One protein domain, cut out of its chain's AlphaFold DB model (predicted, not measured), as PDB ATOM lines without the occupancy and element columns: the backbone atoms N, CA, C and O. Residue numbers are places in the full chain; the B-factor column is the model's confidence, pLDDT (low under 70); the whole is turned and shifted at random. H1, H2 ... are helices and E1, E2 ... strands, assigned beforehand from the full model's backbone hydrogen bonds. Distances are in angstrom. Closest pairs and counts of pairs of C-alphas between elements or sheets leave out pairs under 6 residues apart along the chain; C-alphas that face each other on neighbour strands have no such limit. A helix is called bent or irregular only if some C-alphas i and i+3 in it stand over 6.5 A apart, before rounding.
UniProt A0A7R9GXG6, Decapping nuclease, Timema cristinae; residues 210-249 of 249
ATOM      1  N   ASP A 210     -50.719  44.756  42.313       91.50
ATOM      2  CA  ASP A 210     -50.250  44.772  40.928       91.50
ATOM      3  C   ASP A 210     -49.124  45.795  40.692       91.50
ATOM      4  O   ASP A 210     -48.588  45.895  39.582       91.50
ATOM      5  N   SER A 211     -48.746  46.564  41.721       95.06
ATOM      6  CA  SER A 211     -47.645  47.527  41.661       95.06
ATOM      7  C   SER A 211     -46.298  46.820  41.563       95.06
ATOM      8  O   SER A 211     -46.002  45.888  42.306       95.06
ATOM      9  N   VAL A 212     -45.419  47.332  40.703       96.62
ATOM     10  CA  VAL A 212     -44.107  46.727  40.448       96.62
ATOM     11  C   VAL A 212     -42.979  47.743  40.563       96.62
ATOM     12  O   VAL A 212     -43.139  48.935  40.292       96.62
ATOM     13  N   ILE A 213     -41.791  47.258  40.921       97.44
ATOM     14  CA  ILE A 213     -40.547  48.024  40.806       97.44
ATOM     15  C   ILE A 213     -39.807  47.519  39.574       97.44
ATOM     16  O   ILE A 213     -39.274  46.411  39.557       97.44
ATOM     17  N   LYS A 214     -39.758  48.347  38.532       97.50
ATOM     18  CA  LYS A 214     -39.033  48.039  37.302       97.50
ATOM     19  C   LYS A 214     -37.555  48.374  37.480       97.50
ATOM     20  O   LYS A 214     -37.210  49.546  37.637       97.50
ATOM     21  N   PHE A 215     -36.695  47.361  37.419       97.94
ATOM     22  CA  PHE A 215     -35.243  47.527  37.384       97.94
ATOM     23  C   PHE A 215     -34.747  47.551  35.935       97.94
ATOM     24  O   PHE A 215     -35.056  46.654  35.155       97.94
ATOM     25  N   GLU A 216     -33.960  48.560  35.567       97.62
ATOM     26  CA  GLU A 216     -33.377  48.691  34.230       97.62
ATOM     27  C   GLU A 216     -31.865  48.890  34.321       97.62
ATOM     28  O   GLU A 216     -31.370  49.705  35.104       97.62
ATOM     29  N   TRP A 217     -31.127  48.166  33.480       97.38
ATOM     30  CA  TRP A 217     -29.674  48.244  33.402       97.38
ATOM     31  C   TRP A 217     -29.204  48.374  31.955       97.38
ATOM     32  O   TRP A 217     -29.737  47.740  31.044       97.38
ATOM     33  N   LYS A 218     -28.162  49.184  31.751       96.44
ATOM     34  CA  LYS A 218     -27.442  49.305  30.482       96.44
ATOM     35  C   LYS A 218     -25.945  49.142  30.735       96.44
ATOM     36  O   LYS A 218     -25.457  49.585  31.779       96.44
ATOM     37  N   PRO A 219     -25.179  48.570  29.787       94.81
ATOM     38  CA  PRO A 219     -23.735  48.458  29.929       94.81
ATOM     39  C   PRO A 219     -23.089  49.800  30.291       94.81
ATOM     40  O   PRO A 219     -23.377  50.822  29.668       94.81
ATOM     41  N   LYS A 220     -22.180  49.775  31.276       93.38
ATOM     42  CA  LYS A 220     -21.461  50.951  31.808       93.38
ATOM     43  C   LYS A 220     -22.340  51.986  32.531       93.38
ATOM     44  O   LYS A 220     -21.868  53.090  32.784       93.38
ATOM     45  N   GLN A 221     -23.583  51.649  32.864       95.75
ATOM     46  CA  GLN A 221     -24.471  52.486  33.670       95.75
ATOM     47  C   GLN A 221     -24.846  51.771  34.970       95.75
ATOM     48  O   GLN A 221     -24.727  50.548  35.083       95.75
ATOM     49  N   ASN A 222     -25.301  52.553  35.947       95.69
ATOM     50  CA  ASN A 222     -25.889  52.011  37.166       95.69
ATOM     51  C   ASN A 222     -27.265  51.411  36.868       95.69
ATOM     52  O   ASN A 222     -27.936  51.814  35.917       95.69
ATOM     53  N   ILE A 223     -27.688  50.466  37.704       97.38
ATOM     54  CA  ILE A 223     -29.063  49.968  37.685       97.38
ATOM     55  C   ILE A 223     -29.978  51.096  38.160       97.38
ATOM     56  O   ILE A 223     -29.687  51.770  39.149       97.38
ATOM     57  N   THR A 224     -31.075  51.299  37.446       97.56
ATOM     58  CA  THR A 224     -32.130  52.246  37.811       97.56
ATOM     59  C   THR A 224     -33.371  51.480  38.243       97.56
ATOM     60  O   THR A 224     -33.618  50.387  37.739       97.56
ATOM     61  N   ALA A 225     -34.131  52.037  39.182       97.81
ATOM     62  CA  ALA A 225     -35.369  51.454  39.681       97.81
ATOM     63  C   ALA A 225     -36.501  52.478  39.562       97.81
ATOM     64  O   ALA A 225     -36.337  53.633  39.963       97.81
ATOM     65  N   LYS A 226     -37.643  52.058  39.017       96.94
ATOM     66  CA  LYS A 226     -38.847  52.884  38.876       96.94
ATOM     67  C   LYS A 226     -40.048  52.156  39.471       96.94
ATOM     68  O   LYS A 226     -40.379  51.064  39.022       96.94
ATOM     69  N   LEU A 227     -40.711  52.782  40.441       96.75
ATOM     70  CA  LEU A 227     -41.999  52.314  40.951       96.75
ATOM     71  C   LEU A 227     -43.100  52.608  39.923       96.75
ATOM     72  O   LEU A 227     -43.194  53.726  39.407       96.75
ATOM     73  N   ILE A 228     -43.917  51.603  39.636       96.75
ATOM     74  CA  ILE A 228     -45.116  51.688  38.805       96.75
ATOM     75  C   ILE A 228     -46.269  51.216  39.684       96.75
ATOM     76  O   ILE A 228     -46.283  50.066  40.110       96.75
ATOM     77  N   CYS A 229     -47.185  52.126  40.010       94.75
ATOM     78  CA  CYS A 229     -48.281  51.846  40.933       94.75
ATOM     79  C   CYS A 229     -49.502  51.290  40.191       94.75
ATOM     80  O   CYS A 229     -49.926  51.879  39.195       94.75
ATOM     81  N   GLY A 230     -50.094  50.232  40.745       93.44
ATOM     82  CA  GLY A 230     -51.285  49.564  40.225       93.44
ATOM     83  C   GLY A 230     -51.052  48.772  38.940       93.44
ATOM     84  O   GLY A 230     -49.939  48.709  38.410       93.44
ATOM     85  N   GLN A 231     -52.143  48.191  38.437       93.88
ATOM     86  CA  GLN A 231     -52.140  47.348  37.245       93.88
ATOM     87  C   GLN A 231     -51.513  48.048  36.036       93.88
ATOM     88  O   GLN A 231     -51.908  49.146  35.632       93.88
ATOM     89  N   SER A 232     -50.556  47.367  35.416       95.56
ATOM     90  CA  SER A 232     -49.843  47.830  34.231       95.56
ATOM     91  C   SER A 232     -49.470  46.661  33.321       95.56
ATOM     92  O   SER A 232     -49.650  45.498  33.670       95.56
ATOM     93  N   GLU A 233     -48.892  46.960  32.158       95.75
ATOM     94  CA  GLU A 233     -48.303  45.941  31.274       95.75
ATOM     95  C   GLU A 233     -47.136  45.169  31.919       95.75
ATOM     96  O   GLU A 233     -46.721  44.136  31.404       95.75
ATOM     97  N   PHE A 234     -46.597  45.670  33.034       96.12
ATOM     98  CA  PHE A 234     -45.501  45.047  33.772       96.12
ATOM     99  C   PHE A 234     -45.977  44.215  34.967       96.12
ATOM    100  O   PHE A 234     -45.145  43.598  35.628       96.12
ATOM    101  N   SER A 235     -47.275  44.214  35.271       94.75
ATOM    102  CA  SER A 235     -47.853  43.399  36.340       94.75
ATOM    103  C   SER A 235     -47.858  41.932  35.898       94.75
ATOM    104  O   SER A 235     -48.318  41.613  34.803       94.75
ATOM    105  N   PHE A 236     -47.295  41.043  36.721       94.38
ATOM    106  CA  PHE A 236     -46.957  39.670  36.310       94.38
ATOM    107  C   PHE A 236     -47.563  38.576  37.193       94.38
ATOM    108  O   PHE A 236     -47.427  37.400  36.866       94.38
ATOM    109  N   LEU A 237     -48.224  38.929  38.299       91.94
ATOM    110  CA  LEU A 237     -48.925  37.952  39.129       91.94
ATOM    111  C   LEU A 237     -50.338  37.740  38.564       91.94
ATOM    112  O   LEU A 237     -51.136  38.676  38.554       91.94
ATOM    113  N   PRO A 238     -50.673  36.545  38.051       90.69
ATOM    114  CA  PRO A 238     -51.998  36.294  37.508       90.69
ATOM    115  C   PRO A 238     -53.034  36.161  38.631       90.69
ATOM    116  O   PRO A 238     -52.735  35.662  39.715       90.69
ATOM    117  N   LYS A 239     -54.290  36.522  38.338       88.25
ATOM    118  CA  LYS A 239     -55.378  36.513  39.333       88.25
ATOM    119  C   LYS A 239     -55.585  35.163  40.009       88.25
ATOM    120  O   LYS A 239     -55.752  35.105  41.216       88.25
ATOM    121  N   TRP A 240     -55.507  34.065  39.255       89.88
ATOM    122  CA  TRP A 240     -55.659  32.724  39.828       89.88
ATOM    123  C   TRP A 240     -54.604  32.425  40.906       89.88
ATOM    124  O   TRP A 240     -54.873  31.659  41.827       89.88
ATOM    125  N   PHE A 241     -53.416  33.031  40.818       88.19
ATOM    126  CA  PHE A 241     -52.364  32.869  41.814       88.19
ATOM    127  C   PHE A 241     -52.651  33.732  43.043       88.19
ATOM    128  O   PHE A 241     -52.605  33.234  44.165       88.19
ATOM    129  N   THR A 242     -52.997  35.007  42.854       85.69
ATOM    130  CA  THR A 242     -53.262  35.936  43.965       85.69
ATOM    131  C   THR A 242     -54.540  35.589  44.726       85.69
ATOM    132  O   THR A 242     -54.550  35.620  45.954       85.69
ATOM    133  N   ASP A 243     -55.598  35.195  44.021       84.50
ATOM    134  CA  ASP A 243     -56.890  34.863  44.625       84.50
ATOM    135  C   ASP A 243     -56.776  33.602  45.498       84.50
ATOM    136  O   ASP A 243     -57.383  33.527  46.564       84.50
ATOM    137  N   ASN A 244     -55.942  32.633  45.107       75.88
ATOM    138  CA  ASN A 244     -55.746  31.390  45.858       75.88
ATOM    139  C   ASN A 244     -54.664  31.491  46.946       75.88
ATOM    140  O   ASN A 244     -54.768  30.816  47.968       75.88
ATOM    141  N   SER A 245     -53.640  32.331  46.764       65.44
ATOM    142  CA  SER A 245     -52.494  32.403  47.690       65.44
ATOM    143  C   SER A 245     -52.755  33.254  48.934       65.44
ATOM    144  O   SER A 245     -52.072  33.083  49.942       65.44
ATOM    145  N   PHE A 246     -53.735  34.163  48.886       60.56
ATOM    146  CA  PHE A 246     -54.025  35.097  49.983       60.56
ATOM    147  C   PHE A 246     -55.414  34.910  50.616       60.56
ATOM    148  O   PHE A 246     -55.743  35.615  51.563       60.56
ATOM    149  N   SER A 247     -56.208  33.930  50.164       46.22
ATOM    150  CA  SER A 247     -57.531  33.602  50.738       46.22
ATOM    151  C   SER A 247     -57.476  32.763  52.027       46.22
ATOM    152  O   SER A 247     -58.512  32.326  52.527       46.22
ATOM    153  N   VAL A 248     -56.282  32.528  52.580       40.28
ATOM    154  CA  VAL A 248     -56.078  31.778  53.830       40.28
ATOM    155  C   VAL A 248     -55.316  32.635  54.841       40.28
ATOM    156  O   VAL A 248     -54.274  32.217  55.321       40.28
ATOM    157  N   TYR A 249     -55.816  33.835  55.150       37.59
ATOM    158  CA  TYR A 249     -55.544  34.548  56.409       37.59
ATOM    159  C   TYR A 249     -56.699  35.482  56.772       37.59
ATOM    160  O   TYR A 249     -57.195  36.192  55.870       37.59
TER     161      TYR A 249
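What this domain is: This is residues 210 to 249 of the 249 residues of the protein "Decapping nuclease" of Timema cristinae (UniProt A0A7R9GXG6). A two-stranded antiparallel hairpin, E1 and E2, forms one part of a long, thin rod, and a short helix, H1, lies toward the other end, joined to the hairpin by a winding link, residues 229 to 238. The tip of the hairpin, residues 217 to 223, and the tail after H1 lie toward opposite ends of the long axis, and residues 243 to 249 stand free. The printed part has 40 residues with two named strands and one named helix, in the order E1, E2, H1 along the chain; the sheet's order is E1 - E2, antiparallel. The class is mixed, helices and strands, although under half of the printed residues are in named elements. The whole is extended, with a radius of gyration of the C-alphas of 14.2 A and spans of 45 by 16 by 14 A.

Where its parts are: Strand E1 covers residues 212 to 216, 12.6 A from first to last C-alpha, and begins with C-alpha 212 at (-44.107, 46.727, 40.448). Strand E2 covers residues 224 to 228, 13.0 A long, and ends with C-alpha 228 at (-45.116, 51.688, 38.805). Helix H1 covers residues 239 to 245, 9.7 A long, and ends with C-alpha 245 at (-52.494, 32.403, 47.690).

How they stand to each other: E1 and E2 are antiparallel neighbours, with 155 degrees between their N-to-C directions, and form a hairpin. Their C-alphas 213 and 227 face each other at 4.5 A, and C-alphas 216 and 224 face each other at 5.2 A. N 214 and O 226 are within hydrogen-bond range at 2.8 A, as are N 228 and O 212 at 2.9 A. The link from E1 to E2 has 7 residues and is short, not tight. The link from E2 to H1 has 10 residues and is also short, not tight. E1 and H1 are apart. H1 is not bent; in its backbone 2 of 3 O i to N i+4 pairs are within hydrogen-bond range.

The domain as a whole: The two C-alphas farthest apart are those of Lys 220 and Val 248, 45.3 A. The C-alphas of the first and last printed residues, Asp 210 and Tyr 249, are 19.3 A apart. The printed part has no cut and ends at residue 249, the chain's last residue. No link is long. The mean pLDDT of the printed part is 88.4; residues 245 to 249 are under 70, of which residue 245 belongs to H1.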